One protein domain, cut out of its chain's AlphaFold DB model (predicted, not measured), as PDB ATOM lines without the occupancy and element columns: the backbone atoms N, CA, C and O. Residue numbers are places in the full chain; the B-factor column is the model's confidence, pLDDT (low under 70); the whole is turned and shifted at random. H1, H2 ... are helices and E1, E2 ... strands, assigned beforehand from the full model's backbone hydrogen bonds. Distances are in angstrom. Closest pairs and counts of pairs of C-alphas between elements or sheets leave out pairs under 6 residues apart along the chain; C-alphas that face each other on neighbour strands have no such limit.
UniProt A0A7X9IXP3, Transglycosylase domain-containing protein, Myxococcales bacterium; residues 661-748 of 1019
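This is residues 661 to 748 of the 1019 residues of the protein "Transglycosylase domain-containing protein" of Myxococcales bacterium (UniProt A0A7X9IXP3). A long, twisted slab of four strands side by side, E1, E2, E4 and E5, has a small head at one end, where H1, H2 and the two-stranded sheet of E3 and E6 turn off from it. The printed part has 88 residues, with two named helices and six named strands in the order E1 E2 H1 H2 E3 E4 E5 E6. The sheets, E1 - E2 - E4 - E5 and E3 - E6, are antiparallel, and the class is mostly strand. The whole is loose, with a radius of gyration of the C-alphas of 17.0 A and spans of 52 by 25 by 22 A.

Start at E1, residues 662 to 671; E2, residues 677 to 688, forms a hairpin with it, at 169 degrees, with N 665 and O 683 2.8 A apart. E2 bends by 60 degrees at residue 685, before H1, residues 689 to 694, which is on the sheet. Every O i to N i+4 pair of H1 is within hydrogen-bond range; H2, residues 698 to 701, is too short for one. H2 is close to H1 but not clearly touching, the closest C-alphas, of Leu 693 and Arg 701, being 7.8 A apart. Next, E3, residues 708 to 710, runs on into E4, residues 712 to 722, at 100 degrees. The closest C-alphas of H1 and E3, of Gln 690 and Phe 709, are 5.1 A apart. E4 is antiparallel to E2 at 177 degrees, with N 680 and O 719 2.8 A apart. E5, residues 730 to 737, forms a hairpin with E4, with N 716 and O 734 2.8 A apart. E6, residues 740 to 743, is antiparallel to E3 at 138 degrees, with N 708 and O 743 2.9 A apart.

Find C-alpha 662 at (16.413, -17.620, -0.957), where E1 begins its 28.5 A. E2 measures 32.9 A, H1 8.9 A, H2 5.3 A, E3 6.9 A, E4 33.3 A, E5 22.2 A and E6 9.2 A, ending at C-alpha 743, (8.086, -30.741, 13.077).

The C-alphas farthest apart, of Arg 673 and Gly 746, are 53.5 A apart. The printed part has no cut and no long link. Its mean pLDDT is 80.4; 14 residues are under 70, among them 672 to 677 and 745 to 747.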
ATOM      1  N   ALA A 661      15.703 -21.182  -3.173       87.00
ATOM      2  CA  ALA A 661      14.540 -20.294  -3.053       87.00
ATOM      3  C   ALA A 661      14.840 -18.959  -2.333       87.00
ATOM      4  O   ALA A 661      14.006 -18.058  -2.354       87.00
ATOM      5  N   VAL A 662      16.017 -18.813  -1.717       87.88
ATOM      6  CA  VAL A 662      16.413 -17.620  -0.957       87.88
ATOM      7  C   VAL A 662      17.004 -16.574  -1.901       87.88
ATOM      8  O   VAL A 662      18.028 -16.832  -2.529       87.88
ATOM      9  N   GLU A 663      16.391 -15.392  -1.975       90.69
ATOM     10  CA  GLU A 663      16.946 -14.192  -2.623       90.69
ATOM     11  C   GLU A 663      17.410 -13.195  -1.546       90.69
ATOM     12  O   GLU A 663      16.723 -12.972  -0.546       90.69
ATOM     13  N   MET A 664      18.593 -12.618  -1.745       90.56
ATOM     14  CA  MET A 664      19.258 -11.673  -0.846       90.56
ATOM     15  C   MET A 664      19.747 -10.469  -1.648       90.56
ATOM     16  O   MET A 664      20.237 -10.631  -2.764       90.56
ATOM     17  N   ALA A 665      19.710  -9.276  -1.062       90.81
ATOM     18  CA  ALA A 665      20.540  -8.175  -1.527       90.81
ATOM     19  C   ALA A 665      22.015  -8.483  -1.214       90.81
ATOM     20  O   ALA A 665      22.339  -8.974  -0.131       90.81
ATOM     21  N   LEU A 666      22.904  -8.181  -2.155       86.94
ATOM     22  CA  LEU A 666      24.352  -8.301  -2.028       86.94
ATOM     23  C   LEU A 666      24.992  -6.967  -2.411       86.94
ATOM     24  O   LEU A 666      24.719  -6.412  -3.472       86.94
ATOM     25  N   SER A 667      25.906  -6.490  -1.578       84.44
ATOM     26  CA  SER A 667      26.834  -5.419  -1.929       84.44
ATOM     27  C   SER A 667      28.264  -5.872  -1.672       84.44
ATOM     28  O   SER A 667      28.548  -6.585  -0.706       84.44
ATOM     29  N   VAL A 668      29.167  -5.473  -2.564       80.69
ATOM     30  CA  VAL A 668      30.604  -5.740  -2.458       80.69
ATOM     31  C   VAL A 668      31.340  -4.447  -2.763       80.69
ATOM     32  O   VAL A 668      31.018  -3.769  -3.734       80.69
ATOM     33  N   VAL A 669      32.346  -4.120  -1.961       81.50
ATOM     34  CA  VAL A 669      33.313  -3.056  -2.221       81.50
ATOM     35  C   VAL A 669      34.706  -3.626  -1.984       81.50
ATOM     36  O   VAL A 669      35.004  -4.089  -0.888       81.50
ATOM     37  N   ALA A 670      35.564  -3.591  -2.999       72.56
ATOM     38  CA  ALA A 670      36.945  -4.052  -2.921       72.56
ATOM     39  C   ALA A 670      37.912  -2.901  -3.226       72.56
ATOM     40  O   ALA A 670      37.831  -2.272  -4.283       72.56
ATOM     41  N   ALA A 671      38.849  -2.639  -2.316       72.94
ATOM     42  CA  ALA A 671      39.926  -1.678  -2.516       72.94
ATOM     43  C   ALA A 671      41.104  -2.364  -3.225       72.94
ATOM     44  O   ALA A 671      41.753  -3.256  -2.672       72.94
ATOM     45  N   LEU A 672      41.409  -1.919  -4.446       66.25
ATOM     46  CA  LEU A 672      42.399  -2.495  -5.365       66.25
ATOM     47  C   LEU A 672      43.825  -2.027  -5.026       66.25
ATOM     48  O   LEU A 672      44.560  -1.470  -5.851       66.25
ATOM     49  N   ARG A 673      44.205  -2.237  -3.765       64.19
ATOM     50  CA  ARG A 673      45.531  -1.995  -3.190       64.19
ATOM     51  C   ARG A 673      46.193  -3.310  -2.765       64.19
ATOM     52  O   ARG A 673      45.567  -4.362  -2.801       64.19
ATOM     53  N   ASP A 674      47.472  -3.233  -2.414       56.19
ATOM     54  CA  ASP A 674      48.242  -4.355  -1.874       56.19
ATOM     55  C   ASP A 674      48.749  -3.973  -0.469       56.19
ATOM     56  O   ASP A 674      49.436  -2.952  -0.354       56.19
ATOM     57  N   PRO A 675      48.394  -4.726   0.588       51.00
ATOM     58  CA  PRO A 675      47.376  -5.783   0.593       51.00
ATOM     59  C   PRO A 675      45.952  -5.208   0.392       51.00
ATOM     60  O   PRO A 675      45.715  -4.033   0.693       51.00
ATOM     61  N   PRO A 676      44.999  -5.996  -0.141       59.56
ATOM     62  CA  PRO A 676      43.646  -5.530  -0.461       59.56
ATOM     63  C   PRO A 676      42.774  -5.331   0.787       59.56
ATOM     64  O   PRO A 676      43.091  -5.817   1.870       59.56
ATOM     65  N   ALA A 677      41.631  -4.665   0.616       68.38
ATOM     66  CA  ALA A 677      40.561  -4.633   1.614       68.38
ATOM     67  C   ALA A 677      39.204  -4.902   0.955       68.38
ATOM     68  O   ALA A 677      39.007  -4.543  -0.209       68.38
ATOM     69  N   PHE A 678      38.283  -5.529   1.686       76.31
ATOM     70  CA  PHE A 678      36.969  -5.927   1.183       76.31
ATOM     71  C   PHE A 678      35.885  -5.650   2.220       76.31
ATOM     72  O   PHE A 678      35.966  -6.158   3.334       76.31
ATOM     73  N   ARG A 679      34.829  -4.952   1.804       81.50
ATOM     74  CA  ARG A 679      33.562  -4.851   2.527       81.50
ATOM     75  C   ARG A 679      32.492  -5.584   1.732       81.50
ATOM     76  O   ARG A 679      32.183  -5.204   0.606       81.50
ATOM     77  N   VAL A 680      31.938  -6.638   2.311       82.25
ATOM     78  CA  VAL A 680      30.825  -7.418   1.763       82.25
ATOM     79  C   VAL A 680      29.653  -7.282   2.721       82.25
ATOM     80  O   VAL A 680      29.832  -7.445   3.926       82.25
ATOM     81  N   ALA A 681      28.459  -7.013   2.202       84.12
ATOM     82  CA  ALA A 681      27.242  -7.083   2.998       84.12
ATOM     83  C   ALA A 681      26.131  -7.816   2.241       84.12
ATOM     84  O   ALA A 681      25.814  -7.479   1.096       84.12
ATOM     85  N   LEU A 682      25.550  -8.816   2.902       86.00
ATOM     86  CA  LEU A 682      24.414  -9.618   2.448       86.00
ATOM     87  C   LEU A 682      23.196  -9.298   3.316       86.00
ATOM     88  O   LEU A 682      23.331  -9.185   4.533       86.00
ATOM     89  N   ALA A 683      22.009  -9.184   2.724       91.19
ATOM     90  CA  ALA A 683      20.773  -8.978   3.475       91.19
ATOM     91  C   ALA A 683      19.584  -9.730   2.866       91.19
ATOM     92  O   ALA A 683      19.293  -9.580   1.681       91.19
ATOM     93  N   GLY A 684      18.864 -10.498   3.683       90.62
ATOM     94  CA  GLY A 684      17.581 -11.107   3.325       90.62
ATOM     95  C   GLY A 684      16.450 -10.490   4.142       90.62
ATOM     96  O   GLY A 684      16.614 -10.231   5.333       90.62
ATOM     97  N   SER A 685      15.295 -10.249   3.518       88.94
ATOM     98  CA  SER A 685      14.118  -9.693   4.199       88.94
ATOM     99  C   SER A 685      12.904 -10.600   4.030       88.94
ATOM    100  O   SER A 685      12.553 -10.948   2.900       88.94
ATOM    101  N   ARG A 686      12.233 -10.930   5.135       90.00
ATOM    102  CA  ARG A 686      11.050 -11.804   5.224       90.00
ATOM    103  C   ARG A 686      11.226 -13.163   4.529       90.00
ATOM    104  O   ARG A 686      10.244 -13.768   4.095       90.00
ATOM    105  N   THR A 687      12.458 -13.664   4.451       91.44
ATOM    106  CA  THR A 687      12.787 -14.980   3.893       91.44
ATOM    107  C   THR A 687      12.092 -16.067   4.714       91.44
ATOM    108  O   THR A 687      12.135 -16.016   5.946       91.44
ATOM    109  N   ARG A 688      11.431 -17.049   4.080       94.31
ATOM    110  CA  ARG A 688      10.756 -18.118   4.838       94.31
ATOM    111  C   ARG A 688      11.802 -19.012   5.494       94.31
ATOM    112  O   ARG A 688      12.814 -19.350   4.888       94.31
ATOM    113  N   CYS A 689      11.528 -19.447   6.715       92.00
ATOM    114  CA  CYS A 689      12.482 -20.241   7.489       92.00
ATOM    115  C   CYS A 689      12.788 -21.604   6.854       92.00
ATOM    116  O   CYS A 689      13.920 -22.074   6.912       92.00
ATOM    117  N   GLN A 690      11.799 -22.198   6.180       92.50
ATOM    118  CA  GLN A 690      11.992 -23.420   5.407       92.50
ATOM    119  C   GLN A 690      12.932 -23.214   4.205       92.50
ATOM    120  O   GLN A 690      13.779 -24.065   3.954       92.50
ATOM    121  N   ASP A 691      12.856 -22.065   3.518       92.00
ATOM    122  CA  ASP A 691      13.742 -21.759   2.381       92.00
ATOM    123  C   ASP A 691      15.209 -21.663   2.826       92.00
ATOM    124  O   ASP A 691      16.099 -22.086   2.094       92.00
ATOM    125  N   LEU A 692      15.466 -21.151   4.039       88.38
ATOM    126  CA  LEU A 692      16.813 -21.070   4.618       88.38
ATOM    127  C   LEU A 692      17.419 -22.455   4.897       88.38
ATOM    128  O   LEU A 692      18.614 -22.642   4.675       88.38
ATOM    129  N   LEU A 693      16.614 -23.431   5.337       86.62
ATOM    130  CA  LEU A 693      17.057 -24.826   5.459       86.62
ATOM    131  C   LEU A 693      17.257 -25.465   4.079       86.62
ATOM    132  O   LEU A 693      18.243 -26.161   3.851       86.62
ATOM    133  N   GLU A 694      16.322 -25.256   3.153       87.88
ATOM    134  CA  GLU A 694      16.322 -25.924   1.848       87.88
ATOM    135  C   GLU A 694      17.357 -25.362   0.865       87.88
ATOM    136  O   GLU A 694      17.783 -26.082  -0.038       87.88
ATOM    137  N   ALA A 695      17.839 -24.135   1.090       85.75
ATOM    138  CA  ALA A 695      19.014 -23.569   0.429       85.75
ATOM    139  C   ALA A 695      20.330 -24.293   0.788       85.75
ATOM    140  O   ALA A 695      21.330 -24.114   0.089       85.75
ATOM    141  N   LEU A 696      20.354 -25.121   1.842       81.31
ATOM    142  CA  LEU A 696      21.514 -25.940   2.186       81.31
ATOM    143  C   LEU A 696      21.555 -27.226   1.333       81.31
ATOM    144  O   LEU A 696      20.582 -27.997   1.334       81.31
ATOM    145  N   PRO A 697      22.687 -27.513   0.653       80.88
ATOM    146  CA  PRO A 697      22.928 -28.790  -0.017       80.88
ATOM    147  C   PRO A 697      22.673 -29.983   0.906       80.88
ATOM    148  O   PRO A 697      23.029 -29.941   2.084       80.88
ATOM    149  N   LEU A 698      22.109 -31.065   0.359       80.00
ATOM    150  CA  LEU A 698      21.677 -32.230   1.142       80.00
ATOM    151  C   LEU A 698      22.754 -32.759   2.116       80.00
ATOM    152  O   LEU A 698      22.425 -32.863   3.295       80.00
ATOM    153  N   PRO A 699      24.034 -32.966   1.736       77.19
ATOM    154  CA  PRO A 699      25.057 -33.458   2.673       77.19
ATOM    155  C   PRO A 699      25.476 -32.483   3.792       77.19
ATOM    156  O   PRO A 699      26.223 -32.876   4.680       77.19
ATOM    157  N   LEU A 700      25.015 -31.223   3.785       78.44
ATOM    158  CA  LEU A 700      25.174 -30.293   4.919       78.44
ATOM    159  C   LEU A 700      23.977 -30.313   5.886       78.44
ATOM    160  O   LEU A 700      24.072 -29.763   6.981       78.44
ATOM    161  N   ARG A 701      22.862 -30.941   5.491       80.12
ATOM    162  CA  ARG A 701      21.635 -31.087   6.291       80.12
ATOM    163  C   ARG A 701      21.135 -32.533   6.403       80.12
ATOM    164  O   ARG A 701      19.993 -32.736   6.794       80.12
ATOM    165  N   ALA A 702      21.963 -33.519   6.053       69.69
ATOM    166  CA  ALA A 702      21.592 -34.933   6.065       69.69
ATOM    167  C   ALA A 702      21.287 -35.423   7.488       69.69
ATOM    168  O   ALA A 702      20.255 -36.044   7.713       69.69
ATOM    169  N   ASP A 703      22.131 -35.049   8.454       69.19
ATOM    170  CA  ASP A 703      21.946 -35.322   9.884       69.19
ATOM    171  C   ASP A 703      21.137 -34.203  10.604       69.19
ATOM    172  O   ASP A 703      21.251 -34.027  11.815       69.19
ATOM    173  N   LEU A 704      20.320 -33.412   9.879       75.06
ATOM    174  CA  LEU A 704      19.300 -32.541  10.490       75.06
ATOM    175  C   LEU A 704      17.932 -33.253  10.474       75.06
ATOM    176  O   LEU A 704      17.430 -33.566   9.392       75.06
ATOM    177  N   PRO A 705      17.298 -33.481  11.640       62.94
ATOM    178  CA  PRO A 705      16.266 -34.507  11.819       62.94
ATOM    179  C   PRO A 705      14.894 -34.090  11.278       62.94
ATOM    180  O   PRO A 705      14.037 -33.592  12.012       62.94
ATOM    181  N   GLY A 706      14.690 -34.226   9.964       74.81
ATOM    182  CA  GLY A 706      13.402 -33.990   9.301       74.81
ATOM    183  C   GLY A 706      12.817 -32.582   9.499       74.81
ATOM    184  O   GLY A 706      11.610 -32.404   9.338       74.81
ATOM    185  N   LEU A 707      13.652 -31.608   9.886       84.75
ATOM    186  CA  LEU A 707      13.215 -30.327  10.443       84.75
ATOM    187  C   LEU A 707      12.321 -29.537   9.479       84.75
ATOM    188  O   LEU A 707      12.669 -29.301   8.320       84.75
ATOM    189  N   GLN A 708      11.189 -29.071  10.003       88.62
ATOM    190  CA  GLN A 708      10.267 -28.166   9.322       88.62
ATOM    191  C   GLN A 708      10.132 -26.875  10.123       88.62
ATOM    192  O   GLN A 708       9.860 -26.914  11.326       88.62
ATOM    193  N   PHE A 709      10.283 -25.732   9.454       90.81
ATOM    194  CA  PHE A 709      10.206 -24.413  10.074       90.81
ATOM    195  C   PHE A 709       9.056 -23.574   9.511       90.81
ATOM    196  O   PHE A 709       8.995 -23.294   8.312       90.81
ATOM    197  N   ALA A 710       8.203 -23.057  10.397       91.81
ATOM    198  CA  ALA A 710       7.238 -22.015  10.059       91.81
ATOM    199  C   ALA A 710       7.765 -20.619  10.420       91.81
ATOM    200  O   ALA A 710       8.582 -20.459  11.326       91.81
ATOM    201  N   GLY A 711       7.236 -19.598   9.739       93.25
ATOM    202  CA  GLY A 711       7.589 -18.191   9.942       93.25
ATOM    203  C   GLY A 711       8.576 -17.651   8.905       93.25
ATOM    204  O   GLY A 711       8.795 -18.246   7.846       93.25
ATOM    205  N   SER A 712       9.160 -16.496   9.221       92.94
ATOM    206  CA  SER A 712      10.153 -15.811   8.391       92.94
ATOM    207  C   SER A 712      11.273 -15.210   9.239       92.94
ATOM    208  O   SER A 712      11.065 -14.911  10.417       92.94
ATOM    209  N   ALA A 713      12.425 -14.971   8.620       90.44
ATOM    210  CA  ALA A 713      13.523 -14.211   9.201       90.44
ATOM    211  C   ALA A 713      13.915 -13.025   8.310       90.44
ATOM    212  O   ALA A 713      13.827 -13.086   7.081       90.44
ATOM    213  N   ASP A 714      14.371 -11.965   8.962       91.44
ATOM    214  CA  ASP A 714      15.076 -10.832   8.374       91.44
ATOM    215  C   ASP A 714      16.527 -10.899   8.873       91.44
ATOM    216  O   ASP A 714      16.753 -11.114  10.067       91.44
ATOM    217  N   PHE A 715      17.520 -10.766   7.993       88.25
ATOM    218  CA  PHE A 715      18.932 -10.904   8.363       88.25
ATOM    219  C   PHE A 715      19.863  -9.980   7.576       88.25
ATOM    220  O   PHE A 715      19.633  -9.691   6.403       88.25
ATOM    221  N   HIS A 716      20.950  -9.573   8.227       88.94
ATOM    222  CA  HIS A 716      22.074  -8.832   7.669       88.94
ATOM    223  C   HIS A 716      23.386  -9.504   8.094       88.94
ATOM    224  O   HIS A 716      23.568  -9.831   9.267       88.94
ATOM    225  N   VAL A 717      24.294  -9.706   7.140       83.62
ATOM    226  CA  VAL A 717      25.637 -10.252   7.362       83.62
ATOM    227  C   VAL A 717      26.643  -9.268   6.782       83.62
ATOM    228  O   VAL A 717      26.762  -9.160   5.560       83.62
ATOM    229  N   GLY A 718      27.353  -8.555   7.651       82.56
ATOM    230  CA  GLY A 718      28.416  -7.624   7.289       82.56
ATOM    231  C   GLY A 718      29.794  -8.242   7.522       82.56
ATOM    232  O   GLY A 718      30.068  -8.793   8.588       82.56
ATOM    233  N   PHE A 719      30.682  -8.137   6.538       79.00
ATOM    234  CA  PHE A 719      32.080  -8.536   6.663       79.00
ATOM    235  C   PHE A 719      32.982  -7.475   6.033       79.00
ATOM    236  O   PHE A 719      33.035  -7.341   4.810       79.00
ATOM    237  N   ASP A 720      33.679  -6.720   6.875       81.38
ATOM    238  CA  ASP A 720      34.712  -5.765   6.485       81.38
ATOM    239  C   ASP A 720      36.070  -6.315   6.922       81.38
ATOM    240  O   ASP A 720      36.261  -6.648   8.093       81.38
ATOM    241  N   ILE A 721      37.005  -6.451   5.988       71.56
ATOM    242  CA  ILE A 721      38.352  -6.944   6.259       71.56
ATOM    243  C   ILE A 721      39.384  -6.101   5.524       71.56
ATOM    244  O   ILE A 721      39.429  -6.058   4.291       71.56
ATOM    245  N   ASP A 722      40.274  -5.486   6.294       76.25
ATOM    246  CA  ASP A 722      41.506  -4.916   5.778       76.25
ATOM    247  C   ASP A 722      42.654  -5.912   5.977       76.25
ATOM    248  O   ASP A 722      43.008  -6.266   7.100       76.25
ATOM    249  N   PHE A 723      43.270  -6.381   4.889       66.75
ATOM    250  CA  PHE A 723      44.460  -7.228   5.001       66.75
ATOM    251  C   PHE A 723      45.736  -6.416   5.305       66.75
ATOM    252  O   PHE A 723      46.792  -7.021   5.522       66.75
ATOM    253  N   ALA A 724      45.662  -5.077   5.341       71.62
ATOM    254  CA  ALA A 724      46.704  -4.217   5.905       71.62
ATOM    255  C   ALA A 724      46.633  -4.181   7.439       71.62
ATOM    256  O   ALA A 724      47.664  -4.370   8.085       71.62
ATOM    257  N   ASP A 725      45.432  -4.012   8.004       76.50
ATOM    258  CA  ASP A 725      45.192  -4.039   9.447       76.50
ATOM    259  C   ASP A 725      44.021  -4.959   9.829       76.50
ATOM    260  O   ASP A 725      42.843  -4.614   9.760       76.50
ATOM    261  N   LEU A 726      44.369  -6.155  10.308       71.44
ATOM    262  CA  LEU A 726      43.395  -7.146  10.760       71.44
ATOM    263  C   LEU A 726      42.713  -6.773  12.093       71.44
ATOM    264  O   LEU A 726      41.828  -7.516  12.517       71.44
ATOM    265  N   SER A 727      43.112  -5.699  12.789       68.31
ATOM    266  CA  SER A 727      42.407  -5.219  13.991       68.31
ATOM    267  C   SER A 727      41.062  -4.565  13.658       68.31
ATOM    268  O   SER A 727      40.075  -4.862  14.332       68.31
ATOM    269  N   ASP A 728      40.992  -3.822  12.553       70.69
ATOM    270  CA  ASP A 728      39.772  -3.167  12.064       70.69
ATOM    271  C   ASP A 728      38.765  -4.141  11.418       70.69
ATOM    272  O   ASP A 728      37.673  -3.730  11.037       70.69
ATOM    273  N   THR A 729      39.074  -5.444  11.330       71.50
ATOM    274  CA  THR A 729      38.158  -6.458  10.773       71.50
ATOM    275  C   THR A 729      36.809  -6.431  11.502       71.50
ATOM    276  O   THR A 729      36.734  -6.781  12.688       71.50
ATOM    277  N   VAL A 730      35.728  -6.067  10.811       74.69
ATOM    278  CA  VAL A 730      34.355  -6.097  11.329       74.69
ATOM    279  C   VAL A 730      33.649  -7.340  10.803       74.69
ATOM    280  O   VAL A 730      33.545  -7.549   9.599       74.69
ATOM    281  N   PHE A 731      33.112  -8.143  11.717       76.88
ATOM    282  CA  PHE A 731      32.065  -9.107  11.401       76.88
ATOM    283  C   PHE A 731      30.812  -8.693  12.165       76.88
ATOM    284  O   PHE A 731      30.868  -8.543  13.387       76.88
ATOM    285  N   ASP A 732      29.725  -8.489  11.432       74.19
ATOM    286  CA  ASP A 732      28.402  -8.162  11.949       74.19
ATOM    287  C   ASP A 732      27.397  -9.215  11.475       74.19
ATOM    288  O   ASP A 732      27.407  -9.628  10.312       74.19
ATOM    289  N   LEU A 733      26.533  -9.658  12.383       77.62
ATOM    290  CA  LEU A 733      25.480 -10.627  12.102       77.62
ATOM    291  C   LEU A 733      24.234 -10.240  12.892       77.62
ATOM    292  O   LEU A 733      24.121 -10.532  14.082       77.62
ATOM    293  N   GLN A 734      23.290  -9.609  12.205       80.31
ATOM    294  CA  GLN A 734      22.003  -9.213  12.764       80.31
ATOM    295  C   GLN A 734      20.930 -10.120  12.169       80.31
ATOM    296  O   GLN A 734      20.804 -10.213  10.950       80.31
ATOM    297  N   ALA A 735      20.150 -10.805  13.005       79.44
ATOM    298  CA  ALA A 735      19.094 -11.704  12.546       79.44
ATOM    299  C   ALA A 735      17.848 -11.574  13.428       79.44
ATOM    300  O   ALA A 735      17.840 -12.000  14.580       79.44
ATOM    301  N   THR A 736      16.773 -11.017  12.871       82.06
ATOM    302  CA  THR A 736      15.449 -11.003  13.503       82.06
ATOM    303  C   THR A 736      14.664 -12.206  12.997       82.06
ATOM    304  O   THR A 736      14.122 -12.203  11.892       82.06
ATOM    305  N   SER A 737      14.622 -13.269  13.799       80.81
ATOM    306  CA  SER A 737      13.977 -14.530  13.433       80.81
ATOM    307  C   SER A 737      12.606 -14.675  14.089       80.81
ATOM    308  O   SER A 737      12.489 -14.647  15.311       80.81
ATOM    309  N   ARG A 738      11.564 -14.905  13.280       88.00
ATOM    310  CA  ARG A 738      10.267 -15.442  13.734       88.00
ATOM    311  C   ARG A 738      10.115 -16.923  13.375       88.00
ATOM    312  O   ARG A 738       8.994 -17.433  13.328       88.00
ATOM    313  N   CYS A 739      11.228 -17.596  13.082       88.06
ATOM    314  CA  CYS A 739      11.241 -19.023  12.812       88.06
ATOM    315  C   CYS A 739      10.839 -19.803  14.062       88.06
ATOM    316  O   CYS A 739      11.240 -19.458  15.172       88.06
ATOM    317  N   ARG A 740      10.063 -20.868  13.873       88.88
ATOM    318  CA  ARG A 740       9.753 -21.872  14.897       88.88
ATOM    319  C   ARG A 740       9.746 -23.246  14.248       88.88
ATOM    320  O   ARG A 740       9.221 -23.386  13.142       88.88
ATOM    321  N   VAL A 741      10.301 -24.243  14.932       87.88
ATOM    322  CA  VAL A 741      10.175 -25.647  14.516       87.88
ATOM    323  C   VAL A 741       8.709 -26.064  14.648       87.88
ATOM    324  O   VAL A 741       8.097 -25.855  15.692       87.88
ATOM    325  N   THR A 742       8.139 -26.623  13.582       86.88
ATOM    326  CA  THR A 742       6.776 -27.186  13.569       86.88
ATOM    327  C   THR A 742       6.759 -28.705  13.486       86.88
ATOM    328  O   THR A 742       5.767 -29.314  13.874       86.88
ATOM    329  N   ALA A 743       7.843 -29.308  13.000       82.81
ATOM    330  CA  ALA A 743       8.086 -30.741  13.077       82.81
ATOM    331  C   ALA A 743       9.593 -31.022  13.085       82.81
ATOM    332  O   ALA A 743      10.378 -30.276  12.496       82.81
ATOM    333  N   ALA A 744       9.955 -32.126  13.722       82.00
ATOM    334  CA  ALA A 744      11.225 -32.826  13.608       82.00
ATOM    335  C   ALA A 744      10.904 -34.324  13.485       82.00
ATOM    336  O   ALA A 744       9.779 -34.732  13.797       82.00
ATOM    337  N   ASP A 745      11.859 -35.150  13.066       69.94
ATOM    338  CA  ASP A 745      11.772 -36.580  13.367       69.94
ATOM    339  C   ASP A 745      12.139 -36.856  14.839       69.94
ATOM    340  O   ASP A 745      12.769 -36.041  15.516       69.94
ATOM    341  N   GLY A 746      11.704 -38.009  15.352       64.38
ATOM    342  CA  GLY A 746      11.804 -38.363  16.773       64.38
ATOM    343  C   GLY A 746      13.216 -38.666  17.294       64.38
ATOM    344  O   GLY A 746      13.342 -39.129  18.424       64.38
ATOM    345  N   SER A 747      14.282 -38.455  16.513       65.56
ATOM    346  CA  SER A 747      15.659 -38.611  17.013       65.56
ATOM    347  C   SER A 747      16.074 -37.480  17.971       65.56
ATOM    348  O   SER A 747      16.801 -37.722  18.944       65.56
ATOM    349  N   ILE A 748      15.568 -36.258  17.751       72.00
ATOM    350  CA  ILE A 748      15.866 -35.065  18.558       72.00
ATOM    351  C   ILE A 748      14.567 -34.463  19.102       72.00
ATOM    352  O   ILE A 748      13.911 -33.642  18.468       72.00
TER     353      ILE A 748